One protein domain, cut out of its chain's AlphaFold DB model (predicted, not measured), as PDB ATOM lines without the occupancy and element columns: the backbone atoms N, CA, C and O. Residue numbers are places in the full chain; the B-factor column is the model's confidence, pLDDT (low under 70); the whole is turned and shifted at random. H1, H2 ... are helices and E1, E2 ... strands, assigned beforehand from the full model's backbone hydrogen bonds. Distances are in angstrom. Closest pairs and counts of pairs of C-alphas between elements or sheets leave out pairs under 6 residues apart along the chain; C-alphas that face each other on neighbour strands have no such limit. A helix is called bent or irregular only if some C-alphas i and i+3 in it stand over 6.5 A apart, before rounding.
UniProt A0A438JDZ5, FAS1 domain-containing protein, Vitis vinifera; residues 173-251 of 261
ATOM      1  N   PHE A 173       0.224 -29.700  32.731       57.88
ATOM      2  CA  PHE A 173       0.248 -29.795  31.263       57.88
ATOM      3  C   PHE A 173       0.307 -31.235  30.711       57.88
ATOM      4  O   PHE A 173      -0.005 -31.478  29.547       57.88
ATOM      5  N   SER A 174       0.732 -32.206  31.521       66.25
ATOM      6  CA  SER A 174       0.788 -33.628  31.159       66.25
ATOM      7  C   SER A 174      -0.495 -34.378  31.515       66.25
ATOM      8  O   SER A 174      -0.698 -35.490  31.027       66.25
ATOM      9  N   VAL A 175      -1.383 -33.785  32.318       70.75
ATOM     10  CA  VAL A 175      -2.609 -34.454  32.764       70.75
ATOM     11  C   VAL A 175      -3.561 -34.686  31.595       70.75
ATOM     12  O   VAL A 175      -4.023 -35.809  31.417       70.75
ATOM     13  N   MET A 176      -3.749 -33.698  30.712       76.88
ATOM     14  CA  MET A 176      -4.589 -33.861  29.516       76.88
ATOM     15  C   MET A 176      -4.082 -34.985  28.600       76.88
ATOM     16  O   MET A 176      -4.848 -35.784  28.065       76.88
ATOM     17  N   ARG A 177      -2.758 -35.111  28.466       79.50
ATOM     18  CA  ARG A 177      -2.115 -36.186  27.695       79.50
ATOM     19  C   ARG A 177      -2.386 -37.567  28.289       79.50
ATOM     20  O   ARG A 177      -2.623 -38.519  27.545       79.50
ATOM     21  N   LEU A 178      -2.352 -37.679  29.615       74.56
ATOM     22  CA  LEU A 178      -2.699 -38.915  30.312       74.56
ATOM     23  C   LEU A 178      -4.187 -39.229  30.198       74.56
ATOM     24  O   LEU A 178      -4.522 -40.364  29.879       74.56
ATOM     25  N   MET A 179      -5.053 -38.233  30.387       77.75
ATOM     26  CA  MET A 179      -6.501 -38.377  30.245       77.75
ATOM     27  C   MET A 179      -6.874 -38.843  28.842       77.75
ATOM     28  O   MET A 179      -7.626 -39.796  28.705       77.75
ATOM     29  N   LEU A 180      -6.293 -38.259  27.791       84.62
ATOM     30  CA  LEU A 180      -6.537 -38.698  26.413       84.62
ATOM     31  C   LEU A 180      -6.069 -40.134  26.163       84.62
ATOM     32  O   LEU A 180      -6.725 -40.873  25.428       84.62
ATOM     33  N   ARG A 181      -4.951 -40.555  26.767       83.00
ATOM     34  CA  ARG A 181      -4.480 -41.946  26.681       83.00
ATOM     35  C   ARG A 181      -5.402 -42.911  27.421       83.00
ATOM     36  O   ARG A 181      -5.740 -43.951  26.862       83.00
ATOM     37  N   ASP A 182      -5.794 -42.569  28.643       78.25
ATOM     38  CA  ASP A 182      -6.703 -43.360  29.471       78.25
ATOM     39  C   ASP A 182      -8.094 -43.457  28.820       78.25
ATOM     40  O   ASP A 182      -8.585 -44.557  28.579       78.25
ATOM     41  N   ALA A 183      -8.657 -42.333  28.369       82.75
ATOM     42  CA  ALA A 183      -9.897 -42.277  27.598       82.75
ATOM     43  C   ALA A 183      -9.823 -43.119  26.316       82.75
ATOM     44  O   ALA A 183     -10.732 -43.894  26.036       82.75
ATOM     45  N   SER A 184      -8.721 -43.044  25.558       86.19
ATOM     46  CA  SER A 184      -8.540 -43.877  24.358       86.19
ATOM     47  C   SER A 184      -8.505 -45.372  24.686       86.19
ATOM     48  O   SER A 184      -9.013 -46.181  23.911       86.19
ATOM     49  N   MET A 185      -7.909 -45.764  25.817       78.44
ATOM     50  CA  MET A 185      -7.921 -47.161  26.256       78.44
ATOM     51  C   MET A 185      -9.347 -47.608  26.590       78.44
ATOM     52  O   MET A 185      -9.779 -48.645  26.093       78.44
ATOM     53  N   ARG A 186     -10.080 -46.800  27.365       79.12
ATOM     54  CA  ARG A 186     -11.472 -47.054  27.773       79.12
ATOM     55  C   ARG A 186     -12.419 -47.189  26.598       79.12
ATOM     56  O   ARG A 186     -13.214 -48.113  26.541       79.12
ATOM     57  N   LEU A 187     -12.311 -46.285  25.636       89.00
ATOM     58  CA  LEU A 187     -13.157 -46.315  24.453       89.00
ATOM     59  C   LEU A 187     -12.972 -47.629  23.681       89.00
ATOM     60  O   LEU A 187     -13.957 -48.247  23.299       89.00
ATOM     61  N   ARG A 188     -11.738 -48.132  23.542       85.75
ATOM     62  CA  ARG A 188     -11.477 -49.422  22.872       85.75
ATOM     63  C   ARG A 188     -12.148 -50.604  23.561       85.75
ATOM     64  O   ARG A 188     -12.767 -51.423  22.896       85.75
ATOM     65  N   ILE A 189     -12.000 -50.700  24.877       80.00
ATOM     66  CA  ILE A 189     -12.541 -51.820  25.663       80.00
ATOM     67  C   ILE A 189     -14.070 -51.763  25.790       80.00
ATOM     68  O   ILE A 189     -14.687 -52.795  26.025       80.00
ATOM     69  N   SER A 190     -14.671 -50.592  25.562       81.12
ATOM     70  CA  SER A 190     -16.120 -50.373  25.609       81.12
ATOM     71  C   SER A 190     -16.818 -50.418  24.238       81.12
ATOM     72  O   SER A 190     -17.978 -50.027  24.156       81.12
ATOM     73  N   GLY A 191     -16.146 -50.846  23.159       84.50
ATOM     74  CA  GLY A 191     -16.755 -50.944  21.818       84.50
ATOM     75  C   GLY A 191     -16.761 -49.647  20.995       84.50
ATOM     76  O   GLY A 191     -17.562 -49.502  20.076       84.50
ATOM     77  N   TYR A 192     -15.873 -48.704  21.320       91.50
ATOM     78  CA  TYR A 192     -15.652 -47.430  20.619       91.50
ATOM     79  C   TYR A 192     -14.221 -47.369  20.050       91.50
ATOM     80  O   TYR A 192     -13.497 -46.375  20.203       91.50
ATOM     81  N   SER A 193     -13.749 -48.456  19.442       90.12
ATOM     82  CA  SER A 193     -12.379 -48.603  18.938       90.12
ATOM     83  C   SER A 193     -12.051 -47.631  17.809       90.12
ATOM     84  O   SER A 193     -10.923 -47.125  17.751       90.12
ATOM     85  N   VAL A 194     -13.012 -47.349  16.924       89.50
ATOM     86  CA  VAL A 194     -12.844 -46.399  15.815       89.50
ATOM     87  C   VAL A 194     -12.692 -44.979  16.356       89.50
ATOM     88  O   VAL A 194     -11.762 -44.268  15.968       89.50
ATOM     89  N   LEU A 195     -13.531 -44.582  17.319       89.94
ATOM     90  CA  LEU A 195     -13.397 -43.291  17.992       89.94
ATOM     91  C   LEU A 195     -12.068 -43.188  18.747       89.94
ATOM     92  O   LEU A 195     -11.361 -42.191  18.621       89.94
ATOM     93  N   ALA A 196     -11.670 -44.228  19.480       90.50
ATOM     94  CA  ALA A 196     -10.377 -44.246  20.155       90.50
ATOM     95  C   ALA A 196      -9.200 -44.066  19.182       90.50
ATOM     96  O   ALA A 196      -8.215 -43.395  19.499       90.50
ATOM     97  N   LEU A 197      -9.286 -44.653  17.982       89.50
ATOM     98  CA  LEU A 197      -8.290 -44.450  16.935       89.50
ATOM     99  C   LEU A 197      -8.294 -42.999  16.438       89.50
ATOM    100  O   LEU A 197      -7.223 -42.406  16.303       89.50
ATOM    101  N   ALA A 198      -9.473 -42.415  16.227       88.31
ATOM    102  CA  ALA A 198      -9.620 -41.030  15.796       88.31
ATOM    103  C   ALA A 198      -9.074 -40.026  16.830       88.31
ATOM    104  O   ALA A 198      -8.342 -39.105  16.462       88.31
ATOM    105  N   LEU A 199      -9.325 -40.243  18.129       88.94
ATOM    106  CA  LEU A 199      -8.730 -39.439  19.204       88.94
ATOM    107  C   LEU A 199      -7.203 -39.542  19.215       88.94
ATOM    108  O   LEU A 199      -6.516 -38.548  19.446       88.94
ATOM    109  N   ARG A 200      -6.653 -40.724  18.909       86.88
ATOM    110  CA  ARG A 200      -5.202 -40.918  18.802       86.88
ATOM    111  C   ARG A 200      -4.599 -40.161  17.616       86.88
ATOM    112  O   ARG A 200      -3.500 -39.632  17.752       86.88
ATOM    113  N   VAL A 201      -5.306 -40.079  16.486       87.50
ATOM    114  CA  VAL A 201      -4.890 -39.273  15.319       87.50
ATOM    115  C   VAL A 201      -4.915 -37.779  15.652       87.50
ATOM    116  O   VAL A 201      -3.966 -37.067  15.336       87.50
ATOM    117  N   LYS A 202      -5.949 -37.307  16.360       86.62
ATOM    118  CA  LYS A 202      -6.097 -35.899  16.775       86.62
ATOM    119  C   LYS A 202      -5.366 -35.527  18.065       86.62
ATOM    120  O   LYS A 202      -5.519 -34.415  18.563       86.62
ATOM    121  N   TYR A 203      -4.544 -36.425  18.603       87.06
ATOM    122  CA  TYR A 203      -3.917 -36.260  19.912       87.06
ATOM    123  C   TYR A 203      -3.165 -34.932  20.069       87.06
ATOM    124  O   TYR A 203      -3.249 -34.317  21.124       87.06
ATOM    125  N   ALA A 204      -2.455 -34.469  19.034       85.38
ATOM    126  CA  ALA A 204      -1.701 -33.215  19.095       85.38
ATOM    127  C   ALA A 204      -2.603 -31.985  19.306       85.38
ATOM    128  O   ALA A 204      -2.257 -31.114  20.099       85.38
ATOM    129  N   GLU A 205      -3.763 -31.944  18.643       86.94
ATOM    130  CA  GLU A 205      -4.761 -30.878  18.802       86.94
ATOM    131  C   GLU A 205      -5.414 -30.962  20.188       86.94
ATOM    132  O   GLU A 205      -5.501 -29.969  20.906       86.94
ATOM    133  N   LEU A 206      -5.827 -32.168  20.593       87.62
ATOM    134  CA  LEU A 206      -6.567 -32.385  21.836       87.62
ATOM    135  C   LEU A 206      -5.702 -32.188  23.084       87.62
ATOM    136  O   LEU A 206      -6.191 -31.710  24.102       87.62
ATOM    137  N   ALA A 207      -4.418 -32.543  23.019       85.69
ATOM    138  CA  ALA A 207      -3.497 -32.429  24.146       85.69
ATOM    139  C   ALA A 207      -3.207 -30.977  24.555       85.69
ATOM    140  O   ALA A 207      -2.677 -30.766  25.644       85.69
ATOM    141  N   GLY A 208      -3.504 -30.003  23.687       83.94
ATOM    142  CA  GLY A 208      -3.379 -28.574  23.984       83.94
ATOM    143  C   GLY A 208      -4.641 -27.944  24.581       83.94
ATOM    144  O   GLY A 208      -4.612 -26.772  24.946       83.94
ATOM    145  N   LEU A 209      -5.745 -28.689  24.661       83.25
ATOM    146  CA  LEU A 209      -7.010 -28.191  25.194       83.25
ATOM    147  C   LEU A 209      -7.037 -28.302  26.720       83.25
ATOM    148  O   LEU A 209      -6.419 -29.193  27.299       83.25
ATOM    149  N   GLN A 210      -7.779 -27.404  27.369       78.19
ATOM    150  CA  GLN A 210      -7.975 -27.453  28.822       78.19
ATOM    151  C   GLN A 210      -9.039 -28.486  29.205       78.19
ATOM    152  O   GLN A 210      -8.835 -29.259  30.130       78.19
ATOM    153  N   ASN A 211     -10.140 -28.519  28.449       81.50
ATOM    154  CA  ASN A 211     -11.271 -29.429  28.632       81.50
ATOM    155  C   ASN A 211     -11.722 -29.975  27.273       81.50
ATOM    156  O   ASN A 211     -11.599 -29.286  26.260       81.50
ATOM    157  N   VAL A 212     -12.286 -31.181  27.236       87.88
ATOM    158  CA  VAL A 212     -12.858 -31.780  26.021       87.88
ATOM    159  C   VAL A 212     -14.091 -32.599  26.382       87.88
ATOM    160  O   VAL A 212     -14.033 -33.428  27.285       87.88
ATOM    161  N   THR A 213     -15.164 -32.435  25.609       87.69
ATOM    162  CA  THR A 213     -16.273 -33.399  25.558       87.69
ATOM    163  C   THR A 213     -16.207 -34.157  24.245       87.69
ATOM    164  O   THR A 213     -16.105 -33.539  23.186       87.69
ATOM    165  N   VAL A 214     -16.280 -35.486  24.299       89.81
ATOM    166  CA  VAL A 214     -16.347 -36.342  23.109       89.81
ATOM    167  C   VAL A 214     -17.667 -37.104  23.125       89.81
ATOM    168  O   VAL A 214     -17.936 -37.847  24.065       89.81
ATOM    169  N   PHE A 215     -18.470 -36.951  22.076       88.75
ATOM    170  CA  PHE A 215     -19.694 -37.719  21.876       88.75
ATOM    171  C   PHE A 215     -19.369 -39.054  21.206       88.75
ATOM    172  O   PHE A 215     -19.038 -39.118  20.019       88.75
ATOM    173  N   GLY A 216     -19.447 -40.120  22.002       87.25
ATOM    174  CA  GLY A 216     -19.210 -41.490  21.565       87.25
ATOM    175  C   GLY A 216     -20.251 -41.979  20.566       87.25
ATOM    176  O   GLY A 216     -21.444 -41.876  20.826       87.25
ATOM    177  N   VAL A 217     -19.794 -42.555  19.454       88.00
ATOM    178  CA  VAL A 217     -20.607 -43.416  18.584       88.00
ATOM    179  C   VAL A 217     -19.928 -44.778  18.578       88.00
ATOM    180  O   VAL A 217     -18.711 -44.838  18.382       88.00
ATOM    181  N   ASP A 218     -20.671 -45.838  18.878       87.69
ATOM    182  CA  ASP A 218     -20.115 -47.185  18.967       87.69
ATOM    183  C   ASP A 218     -19.704 -47.722  17.587       87.69
ATOM    184  O   ASP A 218     -20.168 -47.267  16.537       87.69
ATOM    185  N   ASP A 219     -18.808 -48.707  17.596       89.19
ATOM    186  CA  ASP A 219     -18.230 -49.273  16.382       89.19
ATOM    187  C   ASP A 219     -19.311 -49.857  15.448       89.19
ATOM    188  O   ASP A 219     -19.223 -49.686  14.232       89.19
ATOM    189  N   ALA A 220     -20.365 -50.488  15.985       87.75
ATOM    190  CA  ALA A 220     -21.422 -51.092  15.172       87.75
ATOM    191  C   ALA A 220     -22.248 -50.030  14.431       87.75
ATOM    192  O   ALA A 220     -22.499 -50.176  13.230       87.75
ATOM    193  N   ALA A 221     -22.604 -48.932  15.104       85.75
ATOM    194  CA  ALA A 221     -23.282 -47.796  14.482       85.75
ATOM    195  C   ALA A 221     -22.426 -47.135  13.386       85.75
ATOM    196  O   ALA A 221     -22.940 -46.791  12.318       85.75
ATOM    197  N   ILE A 222     -21.111 -47.012  13.602       86.25
ATOM    198  CA  ILE A 222     -20.184 -46.472  12.597       86.25
ATOM    199  C   ILE A 222     -20.123 -47.378  11.364       86.25
ATOM    200  O   ILE A 222     -20.224 -46.895  10.234       86.25
ATOM    201  N   PHE A 223     -19.986 -48.694  11.551       85.19
ATOM    202  CA  PHE A 223     -19.913 -49.636  10.432       85.19
ATOM    203  C   PHE A 223     -21.227 -49.736   9.648       85.19
ATOM    204  O   PHE A 223     -21.184 -49.935   8.435       85.19
ATOM    205  N   ALA A 224     -22.374 -49.535  10.301       83.50
ATOM    206  CA  ALA A 224     -23.672 -49.454   9.634       83.50
ATOM    207  C   ALA A 224     -23.852 -48.154   8.820       83.50
ATOM    208  O   ALA A 224     -24.492 -48.172   7.771       83.50
ATOM    209  N   GLY A 225     -23.284 -47.033   9.289       71.75
ATOM    210  CA  GLY A 225     -23.414 -45.701   8.679       71.75
ATOM    211  C   GLY A 225     -22.351 -45.328   7.630       71.75
ATOM    212  O   GLY A 225     -22.491 -44.306   6.958       71.75
ATOM    213  N   GLY A 226     -21.298 -46.136   7.460       63.97
ATOM    214  CA  GLY A 226     -20.258 -45.956   6.437       63.97
ATOM    215  C   GLY A 226     -19.018 -45.145   6.870       63.97
ATOM    216  O   GLY A 226     -18.876 -44.699   8.003       63.97
ATOM    217  N   GLN A 227     -18.076 -44.947   5.936       61.66
ATOM    218  CA  GLN A 227     -16.712 -44.418   6.183       61.66
ATOM    219  C   GLN A 227     -16.637 -42.919   6.566       61.66
ATOM    220  O   GLN A 227     -15.549 -42.396   6.811       61.66
ATOM    221  N   ALA A 228     -17.763 -42.197   6.608       71.62
ATOM    222  CA  ALA A 228     -17.785 -40.747   6.842       71.62
ATOM    223  C   ALA A 228     -17.362 -40.352   8.269       71.62
ATOM    224  O   ALA A 228     -16.804 -39.273   8.473       71.62
ATOM    225  N   TYR A 229     -17.542 -41.249   9.244       76.06
ATOM    226  CA  TYR A 229     -17.280 -40.964  10.656       76.06
ATOM    227  C   TYR A 229     -15.850 -40.470  10.927       76.06
ATOM    228  O   TYR A 229     -15.656 -39.494  11.646       76.06
ATOM    229  N   VAL A 230     -14.832 -41.085  10.313       68.12
ATOM    230  CA  VAL A 230     -13.423 -40.714  10.559       68.12
ATOM    231  C   VAL A 230     -13.118 -39.291  10.073       68.12
ATOM    232  O   VAL A 230     -12.350 -38.572  10.712       68.12
ATOM    233  N   ARG A 231     -13.746 -38.852   8.975       73.25
ATOM    234  CA  ARG A 231     -13.601 -37.487   8.437       73.25
ATOM    235  C   ARG A 231     -14.343 -36.456   9.293       73.25
ATOM    236  O   ARG A 231     -13.870 -35.329   9.469       73.25
ATOM    237  N   ASP A 232     -15.488 -36.862   9.825       82.56
ATOM    238  CA  ASP A 232     -16.461 -35.977  10.459       82.56
ATOM    239  C   ASP A 232     -16.387 -36.035  12.002       82.56
ATOM    240  O   ASP A 232     -17.066 -35.277  12.689       82.56
ATOM    241  N   VAL A 233     -15.449 -36.813  12.570       83.81
ATOM    242  CA  VAL A 233     -15.205 -36.946  14.022       83.81
ATOM    243  C   VAL A 233     -14.993 -35.608  14.738       83.81
ATOM    244  O   VAL A 233     -15.286 -35.478  15.922       83.81
ATOM    245  N   ARG A 234     -14.526 -34.575  14.024       84.69
ATOM    246  CA  ARG A 234     -14.389 -33.215  14.569       84.69
ATOM    247  C   ARG A 234     -15.717 -32.640  15.072       84.69
ATOM    248  O   ARG A 234     -15.702 -31.847  16.000       84.69
ATOM    249  N   PHE A 235     -16.843 -33.053  14.490       86.38
ATOM    250  CA  PHE A 235     -18.180 -32.621  14.903       86.38
ATOM    251  C   PHE A 235     -18.690 -33.368  16.142       86.38
ATOM    252  O   PHE A 235     -19.648 -32.933  16.768       86.38
ATOM    253  N   HIS A 236     -18.020 -34.455  16.532       87.88
ATOM    254  CA  HIS A 236     -18.289 -35.198  17.763       87.88
ATOM    255  C   HIS A 236     -17.436 -34.712  18.943       87.88
ATOM    256  O   HIS A 236     -17.533 -35.266  20.035       87.88
ATOM    257  N   ILE A 237     -16.581 -33.705  18.747       89.50
ATOM    258  CA  ILE A 237     -15.658 -33.205  19.767       89.50
ATOM    259  C   ILE A 237     -15.978 -31.742  20.050       89.50
ATOM    260  O   ILE A 237     -15.954 -30.906  19.150       89.50
ATOM    261  N   VAL A 238     -16.212 -31.420  21.320       90.06
ATOM    262  CA  VAL A 238     -16.385 -30.044  21.790       90.06
ATOM    263  C   VAL A 238     -15.100 -29.604  22.496       90.06
ATOM    264  O   VAL A 238     -14.818 -30.076  23.603       90.06
ATOM    265  N   PRO A 239     -14.287 -28.733  21.873       88.94
ATOM    266  CA  PRO A 239     -13.040 -28.270  22.462       88.94
ATOM    267  C   PRO A 239     -13.285 -27.240  23.571       88.94
ATOM    268  O   PRO A 239     -14.192 -26.416  23.481       88.94
ATOM    269  N   ASN A 240     -12.444 -27.264  24.608       83.75
ATOM    270  CA  ASN A 240     -12.454 -26.356  25.766       83.75
ATOM    271  C   ASN A 240     -13.791 -26.269  26.517       83.75
ATOM    272  O   ASN A 240     -14.051 -25.292  27.216       83.75
ATOM    273  N   ARG A 241     -14.628 -27.305  26.415       82.81
ATOM    274  CA  ARG A 241     -15.904 -27.378  27.122       82.81
ATOM    275  C   ARG A 241     -16.153 -28.793  27.615       82.81
ATOM    276  O   ARG A 241     -15.983 -29.752  26.863       82.81
ATOM    277  N   LEU A 242     -16.566 -28.900  28.871       81.50
ATOM    278  CA  LEU A 242     -17.065 -30.127  29.477       81.50
ATOM    279  C   LEU A 242     -18.592 -29.995  29.548       81.50
ATOM    280  O   LEU A 242     -19.073 -29.059  30.177       81.50
ATOM    281  N   LEU A 243     -19.324 -30.849  28.837       83.56
ATOM    282  CA  LEU A 243     -20.784 -30.879  28.837       83.56
ATOM    283  C   LEU A 243     -21.251 -32.073  29.665       83.56
ATOM    284  O   LEU A 243     -20.961 -33.221  29.324       83.56
ATOM    285  N   MET A 244     -21.970 -31.793  30.743       78.50
ATOM    286  CA  MET A 244     -22.671 -32.778  31.558       78.50
ATOM    287  C   MET A 244     -24.051 -33.082  30.973       78.50
ATOM    288  O   MET A 244     -24.569 -32.331  30.150       78.50
ATOM    289  N   ALA A 245     -24.680 -34.167  31.431       73.44
ATOM    290  CA  ALA A 245     -26.039 -34.518  31.013       73.44
ATOM    291  C   ALA A 245     -27.039 -33.366  31.245       73.44
ATOM    292  O   ALA A 245     -27.812 -33.048  30.347       73.44
ATOM    293  N   SER A 246     -26.945 -32.678  32.388       75.06
ATOM    294  CA  SER A 246     -27.752 -31.488  32.696       75.06
ATOM    295  C   SER A 246     -27.557 -30.365  31.676       75.06
ATOM    296  O   SER A 246     -28.523 -29.757  31.229       75.06
ATOM    297  N   ASP A 247     -26.315 -30.135  31.240       79.25
ATOM    298  CA  ASP A 247     -26.006 -29.086  30.266       79.25
ATOM    299  C   ASP A 247     -26.645 -29.382  28.906       79.25
ATOM    300  O   ASP A 247     -26.980 -28.454  28.174       79.25
ATOM    301  N   LEU A 248     -26.794 -30.666  28.556       81.12
ATOM    302  CA  LEU A 248     -27.434 -31.117  27.318       81.12
ATOM    303  C   LEU A 248     -28.958 -30.966  27.369       81.12
ATOM    304  O   LEU A 248     -29.569 -30.656  26.348       81.12
ATOM    305  N   GLU A 249     -29.567 -31.160  28.539       82.31
ATOM    306  CA  GLU A 249     -31.010 -30.987  28.748       82.31
ATOM    307  C   GLU A 249     -31.438 -29.519  28.634       82.31
ATOM    308  O   GLU A 249     -32.523 -29.223  28.129       82.31
ATOM    309  N   GLU A 250     -30.562 -28.602  29.042       82.62
ATOM    310  CA  GLU A 250     -30.777 -27.156  28.953       82.62
ATOM    311  C   GLU A 250     -30.456 -26.576  27.566       82.62
ATOM    312  O   GLU A 250     -30.744 -25.404  27.295       82.62
ATOM    313  N   MET A 251     -29.877 -27.370  26.654       74.50
ATOM    314  CA  MET A 251     -29.570 -26.872  25.319       74.50
ATOM    315  C   MET A 251     -30.858 -26.516  24.570       74.50
ATOM    316  O   MET A 251     -31.801 -27.313  24.516       74.50
TER     317      MET A 251
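Overview. This is residues 173 to 251 of the 261 residues of the protein "FAS1 domain-containing protein" of Vitis vinifera (UniProt A0A438JDZ5). The helical hairpin of H1 and H2, followed by short H3, makes one side of the domain; on the other side H5 crosses H2 and leads into a small ribbon of two strands, E1 and E2. H4 packs at one end of H2, and residues 245 to 251, with H6, stick out. The printed part has 79 residues, mostly helix, with six named helices and two named strands in the order H1 H2 H3 E1 H4 H5 E2 H6; the sheet E1 - E2 is antiparallel. It is compact, with a radius of gyration of the C-alphas of 12.7 A and spans of 36 by 31 by 22 A.

Arrangement. H1, residues 173 to 189, and H2, residues 193 to 201, form a hairpin: they touch, closest at the C-alphas of Ser 184 and Ala 196, 4.6 A, at a shallow tilt of 24 degrees, opposite ways. H3, residues 203 to 206, only just touches residues 177 to 180 of H1, with 3 pairs of C-alphas within 8 A; the closest are Leu 180 and Tyr 203, 7.4 A. E1, residues 212 to 214, and E2, residues 237 to 239, are antiparallel neighbours, with N 213 and O 238 within hydrogen-bond range at 3.1 A. H4, residues 219 to 225, only just touches H2, with 3 such pairs; the closest C-alphas are Val 194 and Asp 219, 6.1 A. H5, residues 228 to 236, touches H2, closest at C-alphas Ala 198 and Val 230, 6.5 A, only just about perpendicular at 71 degrees. H6, residues 245 to 249, touches no helix. Every O i to N i+4 pair is within hydrogen-bond range in H2, H4 and H6, 12 of 13 in H1, and 2 of 5 in H5, beside 4 of 6 O i to N i+3 pairs; H3 is too short for an i+4 pair.

Along the chain. H1 begins at C-alpha 173 (0.248, -29.795, 31.263) and is 26.1 A long; H2 is 12.5 A and H5 12.3 A. H1 is only just irregular, with C-alphas 173 and 176 6.6 A apart, and H5 is irregular, with C-alphas 231 and 234 7.5 A apart. H6 ends at C-alpha 249 (-31.010, -30.987, 28.748).

Size, cuts and confidence. The two C-alphas farthest apart, Phe 173 and Ala 224, are 37.8 A apart. The printed part has no cut, and its links between named elements are tight. The mean pLDDT of the printed part is 82.4; residues 173 to 174, 226 to 227 and 230 are under 70.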